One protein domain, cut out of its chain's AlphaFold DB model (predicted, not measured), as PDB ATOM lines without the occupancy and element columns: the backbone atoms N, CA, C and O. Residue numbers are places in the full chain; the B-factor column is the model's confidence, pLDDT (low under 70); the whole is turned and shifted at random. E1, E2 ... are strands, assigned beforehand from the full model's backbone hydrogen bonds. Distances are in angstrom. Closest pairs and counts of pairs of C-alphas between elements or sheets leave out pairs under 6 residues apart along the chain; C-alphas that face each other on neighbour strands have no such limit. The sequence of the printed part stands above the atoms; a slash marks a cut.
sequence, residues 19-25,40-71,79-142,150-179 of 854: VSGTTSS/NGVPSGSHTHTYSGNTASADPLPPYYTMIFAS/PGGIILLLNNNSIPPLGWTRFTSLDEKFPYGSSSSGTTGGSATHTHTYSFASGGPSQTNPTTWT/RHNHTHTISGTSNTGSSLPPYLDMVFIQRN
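AT A GLANCE: This is residues 19 to 25, 40 to 71, 79 to 142 and 150 to 179 of the 854 residues of an uncharacterized protein of Microgenomates group bacterium ADurb.Bin238 (UniProt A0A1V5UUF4). With little regular structure, the printed part is a long thin rod: the sheet E5, E11, E6 and the pair E4, E7 lie toward one end, and drawn-out links lead to pairs E1, E3 and E8, E10, with E2, E9 beyond. The 133 residues, all-strand in class, have strands E1 to E11 in chain order and no named helix; E4, E7 is parallel, the other sheets antiparallel. It is extended, with radius of gyration of the C-alphas 27.0 A, spanning 93 by 27 by 20 A.

IN THESE COORDINATES: E11, residues 174 to 178, ends at C-alpha 178 (-21.084, -14.542, 93.980); E5 is 83 to 86, E6 96 to 98, E4 64 to 67, E7 106 to 109. E8, 125 to 129, is 14.0 A long, E10, 156 to 160, 13.5 A, E3, 50 to 54, 14.1 A. E1, 19 to 22, begins at C-alpha 19 (22.552, -6.353, 71.914); E2 is 41 to 43, E9 136 to 138.

HOW THE PARTS SIT: Within hydrogen-bond range are N 84 and O 176 of E5 and E11, 2.8 A, and N 126 and O 159 of E8 and E10, 2.9 A. E3 and E8 come closest at C-alphas 53 and 128, 6.5 A.

THE WHOLE: Cuts leave C-alpha gaps of 22.1 A (25 to 40), 11.8 A (71 to 79) and 14.7 A (142 to 150). Links E7 to E8 and E10 to E11 are long. In 18 residues, among them 137 to 142, pLDDT is under 70.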
ATOM      1  N   VAL A  19      21.840  -5.189  72.452       83.75
ATOM      2  CA  VAL A  19      22.552  -6.353  71.914       83.75
ATOM      3  C   VAL A  19      23.884  -5.872  71.351       83.75
ATOM      4  O   VAL A  19      23.926  -4.988  70.496       83.75
ATOM      5  N   SER A  20      24.980  -6.456  71.827       85.75
ATOM      6  CA  SER A  20      26.331  -6.157  71.354       85.75
ATOM      7  C   SER A  20      27.157  -7.431  71.212       85.75
ATOM      8  O   SER A  20      26.824  -8.466  71.791       85.75
ATOM      9  N   GLY A  21      28.210  -7.373  70.402       86.44
ATOM     10  CA  GLY A  21      29.033  -8.537  70.105       86.44
ATOM     11  C   GLY A  21      30.117  -8.254  69.073       86.44
ATOM     12  O   GLY A  21      30.413  -7.108  68.732       86.44
ATOM     13  N   THR A  22      30.752  -9.321  68.598       83.56
ATOM     14  CA  THR A  22      31.813  -9.282  67.583       83.56
ATOM     15  C   THR A  22      31.623 -10.451  66.622       83.56
ATOM     16  O   THR A  22      31.323 -11.559  67.064       83.56
ATOM     17  N   THR A  23      31.760 -10.226  65.314       80.25
ATOM     18  CA  THR A  23      31.643 -11.303  64.317       80.25
ATOM     19  C   THR A  23      32.819 -12.281  64.404       80.25
ATOM     20  O   THR A  23      33.957 -11.881  64.646       80.25
ATOM     21  N   SER A  24      32.563 -13.574  64.198       66.88
ATOM     22  CA  SER A  24      33.600 -14.612  64.166       66.88
ATOM     23  C   SER A  24      34.427 -14.538  62.876       66.88
ATOM     24  O   SER A  24      33.874 -14.477  61.778       66.88
ATOM     25  N   SER A  25      35.755 -14.570  62.998       60.97
ATOM     26  CA  SER A  25      36.689 -14.326  61.892       60.97
ATOM     27  C   SER A  25      36.906 -15.547  60.985       60.97
ATOM     28  O   SER A  25      37.890 -16.273  61.137       60.97
ATOM     29  N   ASN A  40      44.785   5.300  52.723       56.12
ATOM     30  CA  ASN A  40      43.500   4.588  52.792       56.12
ATOM     31  C   ASN A  40      43.729   3.068  52.771       56.12
ATOM     32  O   ASN A  40      44.385   2.555  51.867       56.12
ATOM     33  N   GLY A  41      43.187   2.345  53.754       62.78
ATOM     34  CA  GLY A  41      43.381   0.896  53.880       62.78
ATOM     35  C   GLY A  41      42.350   0.031  53.142       62.78
ATOM     36  O   GLY A  41      41.439   0.525  52.470       62.78
ATOM     37  N   VAL A  42      42.440  -1.274  53.385       66.19
ATOM     38  CA  VAL A  42      41.420  -2.314  53.153       66.19
ATOM     39  C   VAL A  42      41.382  -3.258  54.369       66.19
ATOM     40  O   VAL A  42      42.325  -3.243  55.157       66.19
ATOM     41  N   PRO A  43      40.336  -4.074  54.581       68.25
ATOM     42  CA  PRO A  43      40.295  -5.020  55.702       68.25
ATOM     43  C   PRO A  43      41.440  -6.046  55.639       68.25
ATOM     44  O   PRO A  43      41.831  -6.475  54.552       68.25
ATOM     45  N   SER A  44      41.971  -6.472  56.786       65.75
ATOM     46  CA  SER A  44      42.945  -7.576  56.836       65.75
ATOM     47  C   SER A  44      42.282  -8.926  56.522       65.75
ATOM     48  O   SER A  44      41.093  -9.115  56.763       65.75
ATOM     49  N   GLY A  45      43.037  -9.895  55.988       63.31
ATOM     50  CA  GLY A  45      42.466 -11.166  55.504       63.31
ATOM     51  C   GLY A  45      41.703 -11.973  56.564       63.31
ATOM     52  O   GLY A  45      40.700 -12.604  56.249       63.31
ATOM     53  N   SER A  46      42.131 -11.872  57.825       72.06
ATOM     54  CA  SER A  46      41.288 -12.122  58.992       72.06
ATOM     55  C   SER A  46      41.012 -10.786  59.677       72.06
ATOM     56  O   SER A  46      41.950 -10.050  59.994       72.06
ATOM     57  N   HIS A  47      39.738 -10.464  59.876       74.94
ATOM     58  CA  HIS A  47      39.260  -9.348  60.688       74.94
ATOM     59  C   HIS A  47      37.914  -9.724  61.317       74.94
ATOM     60  O   HIS A  47      37.316 -10.755  60.999       74.94
ATOM     61  N   THR A  48      37.441  -8.881  62.227       82.62
ATOM     62  CA  THR A  48      36.124  -8.987  62.860       82.62
ATOM     63  C   THR A  48      35.416  -7.639  62.789       82.62
ATOM     64  O   THR A  48      36.056  -6.618  62.549       82.62
ATOM     65  N   HIS A  49      34.109  -7.607  63.024       85.88
ATOM     66  CA  HIS A  49      33.369  -6.364  63.220       85.88
ATOM     67  C   HIS A  49      32.714  -6.386  64.591       85.88
ATOM     68  O   HIS A  49      32.017  -7.346  64.926       85.88
ATOM     69  N   THR A  50      32.898  -5.324  65.369       85.88
ATOM     70  CA  THR A  50      32.081  -5.077  66.558       85.88
ATOM     71  C   THR A  50      30.703  -4.569  66.139       85.88
ATOM     72  O   THR A  50      30.547  -3.913  65.107       85.88
ATOM     73  N   TYR A  51      29.682  -4.863  66.934       87.19
ATOM     74  CA  TYR A  51      28.356  -4.268  66.792       87.19
ATOM     75  C   TYR A  51      27.760  -3.986  68.168       87.19
ATOM     76  O   TYR A  51      28.059  -4.681  69.140       87.19
ATOM     77  N   SER A  52      26.920  -2.958  68.247       86.62
ATOM     78  CA  SER A  52      26.120  -2.637  69.426       86.62
ATOM     79  C   SER A  52      24.903  -1.831  68.990       86.62
ATOM     80  O   SER A  52      25.050  -0.819  68.305       86.62
ATOM     81  N   GLY A  53      23.712  -2.257  69.392       86.56
ATOM     82  CA  GLY A  53      22.463  -1.567  69.087       86.56
ATOM     83  C   GLY A  53      21.328  -2.064  69.970       86.56
ATOM     84  O   GLY A  53      21.412  -3.141  70.556       86.56
ATOM     85  N   ASN A  54      20.258  -1.281  70.076       89.56
ATOM     86  CA  ASN A  54      19.069  -1.723  70.797       89.56
ATOM     87  C   ASN A  54      18.157  -2.548  69.880       89.56
ATOM     88  O   ASN A  54      18.080  -2.310  68.674       89.56
ATOM     89  N   THR A  55      17.462  -3.521  70.462       90.50
ATOM     90  CA  THR A  55      16.420  -4.289  69.777       90.50
ATOM     91  C   THR A  55      15.201  -3.423  69.448       90.50
ATOM     92  O   THR A  55      15.016  -2.336  69.999       90.50
ATOM     93  N   ALA A  56      14.309  -3.937  68.602       89.69
ATOM     94  CA  ALA A  56      12.951  -3.421  68.486       89.69
ATOM     95  C   ALA A  56      12.205  -3.517  69.832       89.69
ATOM     96  O   ALA A  56      12.531  -4.344  70.695       89.69
ATOM     97  N   SER A  57      11.203  -2.653  70.003       87.19
ATOM     98  CA  SER A  57      10.388  -2.619  71.216       87.19
ATOM     99  C   SER A  57       9.390  -3.776  71.233       87.19
ATOM    100  O   SER A  57       8.666  -3.959  70.255       87.19
ATOM    101  N   ALA A  58       9.350  -4.542  72.326       86.12
ATOM    102  CA  ALA A  58       8.406  -5.644  72.518       86.12
ATOM    103  C   ALA A  58       7.701  -5.540  73.876       86.12
ATOM    104  O   ALA A  58       8.306  -5.130  74.872       86.12
ATOM    105  N   ASP A  59       6.418  -5.900  73.891       86.56
ATOM    106  CA  ASP A  59       5.545  -5.858  75.064       86.56
ATOM    107  C   ASP A  59       5.787  -7.082  75.976       86.56
ATOM    108  O   ASP A  59       5.621  -8.215  75.516       86.56
ATOM    109  N   PRO A  60       6.198  -6.887  77.247       86.00
ATOM    110  CA  PRO A  60       6.447  -7.969  78.194       86.00
ATOM    111  C   PRO A  60       5.216  -8.340  79.044       86.00
ATOM    112  O   PRO A  60       5.377  -9.044  80.042       86.00
ATOM    113  N   LEU A  61       4.006  -7.848  78.743       88.75
ATOM    114  CA  LEU A  61       2.821  -8.150  79.555       88.75
ATOM    115  C   LEU A  61       2.472  -9.660  79.536       88.75
ATOM    116  O   LEU A  61       2.283 -10.228  78.455       88.75
ATOM    117  N   PRO A  62       2.336 -10.319  80.708       91.25
ATOM    118  CA  PRO A  62       1.906 -11.717  80.800       91.25
ATOM    119  C   PRO A  62       0.427 -11.886  80.401       91.25
ATOM    120  O   PRO A  62      -0.299 -10.891  80.361       91.25
ATOM    121  N   PRO A  63      -0.060 -13.121  80.154       94.00
ATOM    122  CA  PRO A  63      -1.454 -13.371  79.794       94.00
ATOM    123  C   PRO A  63      -2.394 -12.842  80.875       94.00
ATOM    124  O   PRO A  63      -2.265 -13.214  82.042       94.00
ATOM    125  N   TYR A  64      -3.338 -11.976  80.511       92.00
ATOM    126  CA  TYR A  64      -4.204 -11.307  81.479       92.00
ATOM    127  C   TYR A  64      -5.689 -11.343  81.122       92.00
ATOM    128  O   TYR A  64      -6.078 -11.543  79.969       92.00
ATOM    129  N   TYR A  65      -6.515 -11.093  82.138       92.88
ATOM    130  CA  TYR A  65      -7.940 -10.784  82.024       92.88
ATOM    131  C   TYR A  65      -8.231  -9.480  82.775       92.88
ATOM    132  O   TYR A  65      -7.803  -9.305  83.921       92.88
ATOM    133  N   THR A  66      -8.938  -8.547  82.138       91.06
ATOM    134  CA  THR A  66      -9.242  -7.246  82.740       91.06
ATOM    135  C   THR A  66     -10.380  -7.332  83.751       91.06
ATOM    136  O   THR A  66     -11.425  -7.943  83.507       91.06
ATOM    137  N   MET A  67     -10.168  -6.686  84.897       88.62
ATOM    138  CA  MET A  67     -11.077  -6.639  86.038       88.62
ATOM    139  C   MET A  67     -11.240  -5.214  86.560       88.62
ATOM    140  O   MET A  67     -10.312  -4.403  86.505       88.62
ATOM    141  N   ILE A  68     -12.401  -4.945  87.153       87.44
ATOM    142  CA  ILE A  68     -12.640  -3.748  87.960       87.44
ATOM    143  C   ILE A  68     -12.356  -4.102  89.423       87.44
ATOM    144  O   ILE A  68     -13.067  -4.918  90.010       87.44
ATOM    145  N   PHE A  69     -11.337  -3.488  90.025       84.19
ATOM    146  CA  PHE A  69     -11.091  -3.614  91.464       84.19
ATOM    147  C   PHE A  69     -11.887  -2.555  92.227       84.19
ATOM    148  O   PHE A  69     -11.770  -1.362  91.955       84.19
ATOM    149  N   ALA A  70     -12.673  -2.998  93.207       77.81
ATOM    150  CA  ALA A  70     -13.482  -2.142  94.066       77.81
ATOM    151  C   ALA A  70     -13.109  -2.340  95.542       77.81
ATOM    152  O   ALA A  70     -12.716  -3.428  95.960       77.81
ATOM    153  N   SER A  71     -13.275  -1.284  96.339       76.69
ATOM    154  CA  SER A  71     -13.256  -1.349  97.804       76.69
ATOM    155  C   SER A  71     -14.669  -1.111  98.350       76.69
ATOM    156  O   SER A  71     -15.557  -0.670  97.625       76.69
ATOM    157  N   PRO A  79     -22.465  -7.418  97.372       72.69
ATOM    158  CA  PRO A  79     -23.225  -7.524  96.126       72.69
ATOM    159  C   PRO A  79     -22.950  -8.803  95.326       72.69
ATOM    160  O   PRO A  79     -21.828  -9.313  95.307       72.69
ATOM    161  N   GLY A  80     -23.974  -9.285  94.615       78.44
ATOM    162  CA  GLY A  80     -23.818 -10.319  93.591       78.44
ATOM    163  C   GLY A  80     -22.894  -9.870  92.454       78.44
ATOM    164  O   GLY A  80     -22.703  -8.675  92.223       78.44
ATOM    165  N   GLY A  81     -22.281 -10.829  91.765       81.12
ATOM    166  CA  GLY A  81     -21.289 -10.589  90.714       81.12
ATOM    167  C   GLY A  81     -19.864 -10.305  91.213       81.12
ATOM    168  O   GLY A  81     -18.942 -10.314  90.398       81.12
ATOM    169  N   ILE A  82     -19.645 -10.100  92.519       86.25
ATOM    170  CA  ILE A  82     -18.300  -9.935  93.098       86.25
ATOM    171  C   ILE A  82     -17.506 -11.242  93.017       86.25
ATOM    172  O   ILE A  82     -18.041 -12.319  93.269       86.25
ATOM    173  N   ILE A  83     -16.218 -11.123  92.692       88.81
ATOM    174  CA  ILE A  83     -15.282 -12.239  92.545       88.81
ATOM    175  C   ILE A  83     -14.334 -12.280  93.752       88.81
ATOM    176  O   ILE A  83     -13.793 -11.246  94.146       88.81
ATOM    177  N   LEU A  84     -14.125 -13.468  94.320       86.81
ATOM    178  CA  LEU A  84     -13.170 -13.746  95.395       86.81
ATOM    179  C   LEU A  84     -12.098 -14.752  94.958       86.81
ATOM    180  O   LEU A  84     -12.272 -15.508  94.004       86.81
ATOM    181  N   LEU A  85     -10.995 -14.743  95.707       87.12
ATOM    182  CA  LEU A  85      -9.835 -15.618  95.571       87.12
ATOM    183  C   LEU A  85      -9.879 -16.689  96.674       87.12
ATOM    184  O   LEU A  85      -9.968 -16.336  97.852       87.12
ATOM    185  N   LEU A  86      -9.790 -17.969  96.316       83.06
ATOM    186  CA  LEU A  86      -9.655 -19.085  97.256       83.06
ATOM    187  C   LEU A  86      -8.207 -19.583  97.313       83.06
ATOM    188  O   LEU A  86      -7.536 -19.692  96.289       83.06
ATOM    189  N   ASN A  87      -7.761 -19.960  98.512       77.69
ATOM    190  CA  ASN A  87      -6.487 -20.644  98.764       77.69
ATOM    191  C   ASN A  87      -6.598 -22.183  98.694       77.69
ATOM    192  O   ASN A  87      -5.708 -22.888  99.163       77.69
ATOM    193  N   ASN A  88      -7.706 -22.705  98.167       77.38
ATOM    194  CA  ASN A  88      -7.969 -24.130  97.995       77.38
ATOM    195  C   ASN A  88      -8.945 -24.358  96.822       77.38
ATOM    196  O   ASN A  88      -9.482 -23.410  96.248       77.38
ATOM    197  N   ASN A  89      -9.190 -25.626  96.482       75.88
ATOM    198  CA  ASN A  89     -10.056 -26.023  95.366       75.88
ATOM    199  C   ASN A  89     -11.543 -26.199  95.753       75.88
ATOM    200  O   ASN A  89     -12.345 -26.636  94.928       75.88
ATOM    201  N   SER A  90     -11.923 -25.889  96.995       76.50
ATOM    202  CA  SER A  90     -13.254 -26.139  97.554       76.50
ATOM    203  C   SER A  90     -14.149 -24.907  97.424       76.50
ATOM    204  O   SER A  90     -14.167 -24.025  98.280       76.50
ATOM    205  N   ILE A  91     -14.933 -24.862  96.344       76.56
ATOM    206  CA  ILE A  91     -15.976 -23.845  96.149       76.56
ATOM    207  C   ILE A  91     -17.016 -23.974  97.283       76.56
ATOM    208  O   ILE A  91     -17.490 -25.088  97.524       76.56
ATOM    209  N   PRO A  92     -17.401 -22.882  97.975       74.75
ATOM    210  CA  PRO A  92     -18.454 -22.925  98.989       74.75
ATOM    211  C   PRO A  92     -19.782 -23.440  98.398       74.75
ATOM    212  O   PRO A  92     -20.165 -22.994  97.318       74.75
ATOM    213  N   PRO A  93     -20.512 -24.338  99.085       61.84
ATOM    214  CA  PRO A  93     -21.572 -25.144  98.466       61.84
ATOM    215  C   PRO A  93     -22.883 -24.407  98.138       61.84
ATOM    216  O   PRO A  93     -23.793 -25.040  97.615       61.84
ATOM    217  N   LEU A  94     -23.014 -23.115  98.463       62.31
ATOM    218  CA  LEU A  94     -24.225 -22.307  98.253       62.31
ATOM    219  C   LEU A  94     -23.848 -20.895  97.787       62.31
ATOM    220  O   LEU A  94     -22.932 -20.289  98.350       62.31
ATOM    221  N   GLY A  95     -24.570 -20.343  96.808       71.75
ATOM    222  CA  GLY A  95     -24.453 -18.930  96.407       71.75
ATOM    223  C   GLY A  95     -23.167 -18.497  95.671       71.75
ATOM    224  O   GLY A  95     -22.998 -17.296  95.429       71.75
ATOM    225  N   TRP A  96     -22.285 -19.428  95.291       82.75
ATOM    226  CA  TRP A  96     -21.036 -19.162  94.556       82.75
ATOM    227  C   TRP A  96     -20.870 -20.076  93.334       82.75
ATOM    228  O   TRP A  96     -21.297 -21.227  93.339       82.75
ATOM    229  N   THR A  97     -20.197 -19.578  92.296       87.88
ATOM    230  CA  THR A  97     -19.854 -20.314  91.061       87.88
ATOM    231  C   THR A  97     -18.376 -20.120  90.692       87.88
ATOM    232  O   THR A  97     -17.766 -19.132  91.096       87.88
ATOM    233  N   ARG A  98     -17.747 -21.047  89.943       89.81
ATOM    234  CA  ARG A  98     -16.338 -20.891  89.507       89.81
ATOM    235  C   ARG A  98     -16.223 -19.798  88.444       89.81
ATOM    236  O   ARG A  98     -16.879 -19.877  87.409       89.81
ATOM    237  N   PHE A  99     -15.322 -18.841  88.648       90.81
ATOM    238  CA  PHE A  99     -15.039 -17.785  87.679       90.81
ATOM    239  C   PHE A  99     -13.886 -18.186  86.742       90.81
ATOM    240  O   PHE A  99     -12.732 -17.804  86.932       90.81
ATOM    241  N   THR A 100     -14.199 -18.985  85.719       92.31
ATOM    242  CA  THR A 100     -13.201 -19.618  84.830       92.31
ATOM    243  C   THR A 100     -12.500 -18.670  83.853       92.31
ATOM    244  O   THR A 100     -11.486 -19.030  83.264       92.31
ATOM    245  N   SER A 101     -12.976 -17.434  83.662       93.00
ATOM    246  CA  SER A 101     -12.346 -16.502  82.706       93.00
ATOM    247  C   SER A 101     -10.896 -16.139  83.072       93.00
ATOM    248  O   SER A 101     -10.105 -15.804  82.184       93.00
ATOM    249  N   LEU A 102     -10.540 -16.264  84.355       91.56
ATOM    250  CA  LEU A 102      -9.190 -16.069  84.894       91.56
ATOM    251  C   LEU A 102      -8.289 -17.310  84.850       91.56
ATOM    252  O   LEU A 102      -7.099 -17.167  85.109       91.56
ATOM    253  N   ASP A 103      -8.798 -18.494  84.499       91.31
ATOM    254  CA  ASP A 103      -7.951 -19.689  84.387       91.31
ATOM    255  C   ASP A 103      -6.804 -19.415  83.382       91.31
ATOM    256  O   ASP A 103      -7.033 -18.828  82.321       91.31
ATOM    257  N   GLU A 104      -5.560 -19.755  83.742       91.62
ATOM    258  CA  GLU A 104      -4.317 -19.449  82.994       91.62
ATOM    259  C   GLU A 104      -3.991 -17.944  82.782       91.62
ATOM    260  O   GLU A 104      -3.160 -17.606  81.935       91.62
ATOM    261  N   LYS A 105      -4.625 -17.007  83.512       92.19
ATOM    262  CA  LYS A 105      -4.462 -15.551  83.298       92.19
ATOM    263  C   LYS A 105      -4.322 -14.745  84.592       92.19
ATOM    264  O   LYS A 105      -5.012 -14.969  85.581       92.19
ATOM    265  N   PHE A 106      -3.494 -13.703  84.553       90.50
ATOM    266  CA  PHE A 106      -3.355 -12.750  85.652       90.50
ATOM    267  C   PHE A 106      -4.517 -11.736  85.696       90.50
ATOM    268  O   PHE A 106      -4.877 -11.163  84.662       90.50
ATOM    269  N   PRO A 107      -5.056 -11.417  86.889       89.75
ATOM    270  CA  PRO A 107      -5.932 -10.265  87.088       89.75
ATOM    271  C   PRO A 107      -5.245  -8.933  86.742       89.75
ATOM    272  O   PRO A 107      -4.234  -8.573  87.355       89.75
ATOM    273  N   TYR A 108      -5.819  -8.165  85.811       87.69
ATOM    274  CA  TYR A 108      -5.307  -6.855  85.385       87.69
ATOM    275  C   TYR A 108      -6.327  -5.741  85.651       87.69
ATOM    276  O   TYR A 108      -7.484  -5.839  85.250       87.69
ATOM    277  N   GLY A 109      -5.909  -4.672  86.334       84.38
ATOM    278  CA  GLY A 109      -6.797  -3.571  86.719       84.38
ATOM    279  C   GLY A 109      -7.182  -2.677  85.541       84.38
ATOM    280  O   GLY A 109      -6.316  -2.187  84.822       84.38
ATOM    281  N   SER A 110      -8.481  -2.453  85.359       83.94
ATOM    282  CA  SER A 110      -9.051  -1.713  84.228       83.94
ATOM    283  C   SER A 110     -10.318  -0.944  84.633       83.94
ATOM    284  O   SER A 110     -10.946  -1.238  85.654       83.94
ATOM    285  N   SER A 111     -10.714   0.050  83.835       82.56
ATOM    286  CA  SER A 111     -12.020   0.722  83.946       82.56
ATOM    287  C   SER A 111     -13.179  -0.113  83.378       82.56
ATOM    288  O   SER A 111     -14.340   0.206  83.624       82.56
ATOM    289  N   SER A 112     -12.876  -1.194  82.656       85.38
ATOM    290  CA  SER A 112     -13.829  -2.181  82.139       85.38
ATOM    291  C   SER A 112     -13.317  -3.608  82.359       85.38
ATOM    292  O   SER A 112     -12.113  -3.857  82.337       85.38
ATOM    293  N   SER A 113     -14.233  -4.553  82.576       88.06
ATOM    294  CA  SER A 113     -13.916  -5.978  82.745       88.06
ATOM    295  C   SER A 113     -14.190  -6.750  81.450       88.06
ATOM    296  O   SER A 113     -15.111  -6.387  80.718       88.06
ATOM    297  N   GLY A 114     -13.460  -7.840  81.196       89.12
ATOM    298  CA  GLY A 114     -13.834  -8.831  80.171       89.12
ATOM    299  C   GLY A 114     -12.936  -8.932  78.936       89.12
ATOM    300  O   GLY A 114     -13.170  -9.802  78.103       89.12
ATOM    301  N   THR A 115     -11.909  -8.094  78.810       91.69
ATOM    302  CA  THR A 115     -10.905  -8.198  77.736       91.69
ATOM    303  C   THR A 115      -9.679  -8.993  78.183       91.69
ATOM    304  O   THR A 115      -9.334  -9.020  79.364       91.69
ATOM    305  N   THR A 116      -8.998  -9.632  77.234       92.56
ATOM    306  CA  THR A 116      -7.749 -10.374  77.457       92.56
ATOM    307  C   THR A 116      -6.613  -9.810  76.608       92.56
ATOM    308  O   THR A 116      -6.844  -9.053  75.663       92.56
ATOM    309  N   GLY A 117      -5.376 -10.157  76.955       89.81
ATOM    310  CA  GLY A 117      -4.176  -9.756  76.221       89.81
ATOM    311  C   GLY A 117      -2.905 -10.299  76.868       89.81
ATOM    312  O   GLY A 117      -2.980 -11.133  77.770       89.81
ATOM    313  N   GLY A 118      -1.750  -9.818  76.402       89.75
ATOM    314  CA  GLY A 118      -0.436 -10.305  76.827       89.75
ATOM    315  C   GLY A 118      -0.069 -11.678  76.251       89.75
ATOM    316  O   GLY A 118      -0.818 -12.277  75.478       89.75
ATOM    317  N   SER A 119       1.112 -12.171  76.615       89.94
ATOM    318  CA  SER A 119       1.658 -13.466  76.186       89.94
ATOM    319  C   SER A 119       2.532 -14.049  77.292       89.94
ATOM    320  O   SER A 119       3.181 -13.300  78.014       89.94
ATOM    321  N   ALA A 120       2.591 -15.379  77.428       90.75
ATOM    322  CA  ALA A 120       3.456 -16.038  78.416       90.75
ATOM    323  C   ALA A 120       4.951 -15.793  78.144       90.75
ATOM    324  O   ALA A 120       5.777 -15.870  79.054       90.75
ATOM    325  N   THR A 121       5.294 -15.471  76.898       90.94
ATOM    326  CA  THR A 121       6.658 -15.191  76.453       90.94
ATOM    327  C   THR A 121       6.706 -14.070  75.418       90.94
ATOM    328  O   THR A 121       5.706 -13.766  74.762       90.94
ATOM    329  N   HIS A 122       7.880 -13.468  75.242       89.62
ATOM    330  CA  HIS A 122       8.140 -12.450  74.223       89.62
ATOM    331  C   HIS A 122       9.503 -12.665  73.546       89.62
ATOM    332  O   HIS A 122      10.367 -13.399  74.031       89.62
ATOM    333  N   THR A 123       9.693 -12.013  72.401       90.00
ATOM    334  CA  THR A 123      10.968 -11.906  71.681       90.00
ATOM    335  C   THR A 123      11.120 -10.490  71.141       90.00
ATOM    336  O   THR A 123      10.133  -9.771  70.979       90.00
ATOM    337  N   HIS A 124      12.348 -10.090  70.817       89.69
ATOM    338  CA  HIS A 124      12.610  -8.845  70.101       89.69
ATOM    339  C   HIS A 124      13.323  -9.133  68.785       89.69
ATOM    340  O   HIS A 124      14.307  -9.874  68.755       89.69
ATOM    341  N   THR A 125      12.889  -8.499  67.701       90.69
ATOM    342  CA  THR A 125      13.692  -8.426  66.476       90.69
ATOM    343  C   THR A 125      14.811  -7.398  66.635       90.69
ATOM    344  O   THR A 125      14.710  -6.454  67.420       90.69
ATOM    345  N   TYR A 126      15.899  -7.559  65.891       88.56
ATOM    346  CA  TYR A 126      16.950  -6.551  65.768       88.56
ATOM    347  C   TYR A 126      17.505  -6.531  64.345       88.56
ATOM    348  O   TYR A 126      17.508  -7.538  63.639       88.56
ATOM    349  N   SER A 127      17.953  -5.354  63.914       88.88
ATOM    350  CA  SER A 127      18.635  -5.143  62.641       88.88
ATOM    351  C   SER A 127      19.494  -3.891  62.766       88.88
ATOM    352  O   SER A 127      18.965  -2.799  62.978       88.88
ATOM    353  N   PHE A 128      20.812  -4.044  62.692       85.38
ATOM    354  CA  PHE A 128      21.767  -2.946  62.820       85.38
ATOM    355  C   PHE A 128      22.982  -3.159  61.916       85.38
ATOM    356  O   PHE A 128      23.367  -4.287  61.600       85.38
ATOM    357  N   ALA A 129      23.600  -2.057  61.496       84.88
ATOM    358  CA  ALA A 129      24.894  -2.102  60.832       84.88
ATOM    359  C   ALA A 129      26.002  -2.399  61.854       84.88
ATOM    360  O   ALA A 129      25.963  -1.927  62.991       84.88
ATOM    361  N   SER A 130      27.007  -3.161  61.436       85.69
ATOM    362  CA  SER A 130      28.242  -3.335  62.187       85.69
ATOM    363  C   SER A 130      29.065  -2.046  62.218       85.69
ATOM    364  O   SER A 130      28.908  -1.165  61.371       85.69
ATOM    365  N   GLY A 131      30.034  -1.979  63.128       82.56
ATOM    366  CA  GLY A 131      31.186  -1.096  62.967       82.56
ATOM    367  C   GLY A 131      32.055  -1.509  61.773       82.56
ATOM    368  O   GLY A 131      31.818  -2.531  61.115       82.56
ATOM    369  N   GLY A 132      33.087  -0.712  61.498       81.31
ATOM    370  CA  GLY A 132      34.122  -1.076  60.531       81.31
ATOM    371  C   GLY A 132      34.935  -2.314  60.960       81.31
ATOM    372  O   GLY A 132      34.815  -2.770  62.100       81.31
ATOM    373  N   PRO A 133      35.758  -2.865  60.054       80.81
ATOM    374  CA  PRO A 133      36.663  -3.973  60.346       80.81
ATOM    375  C   PRO A 133      37.668  -3.605  61.449       80.81
ATOM    376  O   PRO A 133      38.266  -2.530  61.435       80.81
ATOM    377  N   SER A 134      37.893  -4.526  62.386       80.94
ATOM    378  CA  SER A 134      38.757  -4.349  63.561       80.94
ATOM    379  C   SER A 134      40.252  -4.232  63.244       80.94
ATOM    380  O   SER A 134      41.018  -3.759  64.079       80.94
ATOM    381  N   GLN A 135      40.668  -4.636  62.042       76.31
ATOM    382  CA  GLN A 135      42.017  -4.455  61.511       76.31
ATOM    383  C   GLN A 135      41.960  -4.125  60.015       76.31
ATOM    384  O   GLN A 135      41.124  -4.645  59.270       76.31
ATOM    385  N   THR A 136      42.865  -3.249  59.572       71.38
ATOM    386  CA  THR A 136      43.004  -2.853  58.167       71.38
ATOM    387  C   THR A 136      44.475  -2.813  57.757       71.38
ATOM    388  O   THR A 136      45.337  -2.408  58.534       71.38
ATOM    389  N   ASN A 137      44.752  -3.234  56.524       66.25
ATOM    390  CA  ASN A 137      46.064  -3.190  55.887       66.25
ATOM    391  C   ASN A 137      46.100  -2.043  54.856       66.25
ATOM    392  O   ASN A 137      45.103  -1.838  54.160       66.25
ATOM    393  N   PRO A 138      47.221  -1.319  54.684       57.81
ATOM    394  CA  PRO A 138      47.397  -0.409  53.551       57.81
ATOM    395  C   PRO A 138      47.561  -1.200  52.240       57.81
ATOM    396  O   PRO A 138      48.262  -2.212  52.209       57.81
ATOM    397  N   THR A 139      46.940  -0.738  51.148       56.28
ATOM    398  CA  THR A 139      47.078  -1.351  49.809       56.28
ATOM    399  C   THR A 139      46.987  -0.323  48.686       56.28
ATOM    400  O   THR A 139      46.079   0.506  48.668       56.28
ATOM    401  N   THR A 140      47.860  -0.445  47.690       55.88
ATOM    402  CA  THR A 140      47.829   0.336  46.444       55.88
ATOM    403  C   THR A 140      46.871  -0.261  45.410       55.88
ATOM    404  O   THR A 140      46.885  -1.470  45.183       55.88
ATOM    405  N   TRP A 141      46.089   0.577  44.725       50.41
ATOM    406  CA  TRP A 141      45.144   0.147  43.685       50.41
ATOM    407  C   TRP A 141      45.796   0.075  42.299       50.41
ATOM    408  O   TRP A 141      46.291   1.081  41.790       50.41
ATOM    409  N   THR A 142      45.727  -1.089  41.653       49.41
ATOM    410  CA  THR A 142      45.922  -1.237  40.205       49.41
ATOM    411  C   THR A 142      44.571  -1.512  39.528       49.41
ATOM    412  O   THR A 142      43.788  -2.320  40.036       49.41
ATOM    413  N   ARG A 150      35.857  -2.236  51.015       67.56
ATOM    414  CA  ARG A 150      36.500  -1.007  51.514       67.56
ATOM    415  C   ARG A 150      36.877  -1.159  52.994       67.56
ATOM    416  O   ARG A 150      36.182  -1.848  53.739       67.56
ATOM    417  N   HIS A 151      37.900  -0.443  53.465       69.06
ATOM    418  CA  HIS A 151      38.220  -0.374  54.905       69.06
ATOM    419  C   HIS A 151      37.072   0.160  55.773       69.06
ATOM    420  O   HIS A 151      37.085  -0.047  56.976       69.06
ATOM    421  N   ASN A 152      36.093   0.856  55.186       74.50
ATOM    422  CA  ASN A 152      34.915   1.378  55.874       74.50
ATOM    423  C   ASN A 152      33.628   0.591  55.563       74.50
ATOM    424  O   ASN A 152      32.536   1.126  55.742       74.50
ATOM    425  N   HIS A 153      33.735  -0.640  55.050       80.25
ATOM    426  CA  HIS A 153      32.565  -1.493  54.847       80.25
ATOM    427  C   HIS A 153      31.997  -1.997  56.183       80.25
ATOM    428  O   HIS A 153      32.713  -2.142  57.176       80.25
ATOM    429  N   THR A 154      30.697  -2.268  56.180       83.69
ATOM    430  CA  THR A 154      29.935  -2.777  57.320       83.69
ATOM    431  C   THR A 154      29.005  -3.894  56.849       83.69
ATOM    432  O   THR A 154      28.670  -3.985  55.665       83.69
ATOM    433  N   HIS A 155      28.585  -4.747  57.777       84.50
ATOM    434  CA  HIS A 155      27.583  -5.784  57.548       84.50
ATOM    435  C   HIS A 155      26.272  -5.414  58.240       84.50
ATOM    436  O   HIS A 155      26.291  -4.808  59.308       84.50
ATOM    437  N   THR A 156      25.134  -5.831  57.687       86.38
ATOM    438  CA  THR A 156      23.876  -5.853  58.445       86.38
ATOM    439  C   THR A 156      23.848  -7.114  59.299       86.38
ATOM    440  O   THR A 156      23.851  -8.219  58.755       86.38
ATOM    441  N   ILE A 157      23.802  -6.959  60.619       84.31
ATOM    442  CA  ILE A 157      23.455  -8.038  61.545       84.31
ATOM    443  C   ILE A 157      21.969  -7.887  61.853       84.31
ATOM    444  O   ILE A 157      21.534  -6.838  62.331       84.31
ATOM    445  N   SER A 158      21.188  -8.931  61.597       87.25
ATOM    446  CA  SER A 158      19.771  -8.977  61.946       87.25
ATOM    447  C   SER A 158      19.363 -10.353  62.459       87.25
ATOM    448  O   SER A 158      20.034 -11.355  62.208       87.25
ATOM    449  N   GLY A 159      18.265 -10.390  63.206       87.56
ATOM    450  CA  GLY A 159      17.730 -11.613  63.786       87.56
ATOM    451  C   GLY A 159      16.586 -11.344  64.756       87.56
ATOM    452  O   GLY A 159      16.070 -10.229  64.856       87.56
ATOM    453  N   THR A 160      16.225 -12.385  65.495       88.56
ATOM    454  CA  THR A 160      15.274 -12.336  66.608       88.56
ATOM    455  C   THR A 160      15.983 -12.861  67.852       88.56
ATOM    456  O   THR A 160      16.819 -13.761  67.752       88.56
ATOM    457  N   SER A 161      15.703 -12.285  69.019       87.81
ATOM    458  CA  SER A 161      16.195 -12.807  70.294       87.81
ATOM    459  C   SER A 161      15.647 -14.211  70.554       87.81
ATOM    460  O   SER A 161      14.588 -14.585  70.049       87.81
ATOM    461  N   ASN A 162      16.316 -14.956  71.433       85.81
ATOM    462  CA  ASN A 162      15.676 -16.103  72.068       85.81
ATOM    463  C   ASN A 162      14.424 -15.646  72.842       85.81
ATOM    464  O   ASN A 162      14.309 -14.485  73.251       85.81
ATOM    465  N   THR A 163      13.497 -16.580  73.029       88.44
ATOM    466  CA  THR A 163      12.234 -16.389  73.746       88.44
ATOM    467  C   THR A 163      12.472 -16.147  75.238       88.44
ATOM    468  O   THR A 163      12.995 -17.021  75.928       88.44
ATOM    469  N   GLY A 164      12.076 -14.975  75.737       86.31
ATOM    470  CA  GLY A 164      12.075 -14.630  77.161       86.31
ATOM    471  C   GLY A 164      10.720 -14.914  77.813       86.31
ATOM    472  O   GLY A 164       9.685 -14.835  77.151       86.31
ATOM    473  N   SER A 165      10.708 -15.235  79.110       90.06
ATOM    474  CA  SER A 165       9.459 -15.343  79.879       90.06
ATOM    475  C   SER A 165       8.888 -13.959  80.184       90.06
ATOM    476  O   SER A 165       9.616 -13.069  80.620       90.06
ATOM    477  N   SER A 166       7.579 -13.806  80.008       89.00
ATOM    478  CA  SER A 166       6.806 -12.655  80.493       89.00
ATOM    479  C   SER A 166       6.169 -12.922  81.864       89.00
ATOM    480  O   SER A 166       5.642 -12.005  82.490       89.00
ATOM    481  N   LEU A 167       6.170 -14.178  82.331       89.31
ATOM    482  CA  LEU A 167       5.505 -14.591  83.568       89.31
ATOM    483  C   LEU A 167       6.305 -14.121  84.802       89.31
ATOM    484  O   LEU A 167       7.441 -14.570  84.983       89.31
ATOM    485  N   PRO A 168       5.745 -13.262  85.678       85.56
ATOM    486  CA  PRO A 168       6.315 -13.017  87.002       85.56
ATOM    487  C   PRO A 168       6.104 -14.248  87.905       85.56
ATOM    488  O   PRO A 168       5.210 -15.044  87.621       85.56
ATOM    489  N   PRO A 169       6.844 -14.397  89.022       87.56
ATOM    490  CA  PRO A 169       6.561 -15.430  90.022       87.56
ATOM    491  C   PRO A 169       5.095 -15.386  90.481       87.56
ATOM    492  O   PRO A 169       4.574 -14.310  90.792       87.56
ATOM    493  N   TYR A 170       4.430 -16.542  90.497       86.00
ATOM    494  CA  TYR A 170       2.980 -16.647  90.670       86.00
ATOM    495  C   TYR A 170       2.566 -17.846  91.533       86.00
ATOM    496  O   TYR A 170       3.379 -18.708  91.860       86.00
ATOM    497  N   LEU A 171       1.285 -17.868  91.905       84.00
ATOM    498  CA  LEU A 171       0.588 -18.998  92.515       84.00
ATOM    499  C   LEU A 171      -0.696 -19.236  91.719       84.00
ATOM    500  O   LEU A 171      -1.386 -18.270  91.383       84.00
ATOM    501  N   ASP A 172      -1.020 -20.497  91.450       85.56
ATOM    502  CA  ASP A 172      -2.310 -20.881  90.881       85.56
ATOM    503  C   ASP A 172      -3.385 -20.848  91.973       85.56
ATOM    504  O   ASP A 172      -3.214 -21.420  93.049       85.56
ATOM    505  N   MET A 173      -4.488 -20.143  91.713       87.31
ATOM    506  CA  MET A 173      -5.529 -19.847  92.703       87.31
ATOM    507  C   MET A 173      -6.916 -19.980  92.067       87.31
ATOM    508  O   MET A 173      -7.116 -19.586  90.918       87.31
ATOM    509  N   VAL A 174      -7.898 -20.484  92.817       89.31
ATOM    510  CA  VAL A 174      -9.272 -20.630  92.310       89.31
ATOM    511  C   VAL A 174     -10.056 -19.338  92.527       89.31
ATOM    512  O   VAL A 174     -10.165 -18.842  93.648       89.31
ATOM    513  N   PHE A 175     -10.645 -18.811  91.456       91.12
ATOM    514  CA  PHE A 175     -11.557 -17.671  91.516       91.12
ATOM    515  C   PHE A 175     -13.016 -18.138  91.559       91.12
ATOM    516  O   PHE A 175     -13.424 -19.020  90.797       91.12
ATOM    517  N   ILE A 176     -13.818 -17.513  92.421       90.25
ATOM    518  CA  ILE A 176     -15.262 -17.760  92.539       90.25
ATOM    519  C   ILE A 176     -16.046 -16.454  92.428       90.25
ATOM    520  O   ILE A 176     -15.595 -15.425  92.922       90.25
ATOM    521  N   GLN A 177     -17.220 -16.486  91.804       88.94
ATOM    522  CA  GLN A 177     -18.126 -15.347  91.672       88.94
ATOM    523  C   GLN A 177     -19.384 -15.564  92.516       88.94
ATOM    524  O   GLN A 177     -19.935 -16.665  92.548       88.94
ATOM    525  N   ARG A 178     -19.837 -14.518  93.213       85.31
ATOM    526  CA  ARG A 178     -21.084 -14.542  93.980       85.31
ATOM    527  C   ARG A 178     -22.273 -14.497  93.028       85.31
ATOM    528  O   ARG A 178     -22.335 -13.610  92.174       85.31
ATOM    529  N   ASN A 179     -23.241 -15.384  93.219       81.88
ATOM    530  CA  ASN A 179     -24.467 -15.407  92.421       81.88
ATOM    531  C   ASN A 179     -25.289 -14.115  92.640       81.88
ATOM    532  O   ASN A 179     -25.143 -13.425  93.654       81.88
TER     533      ASN A 179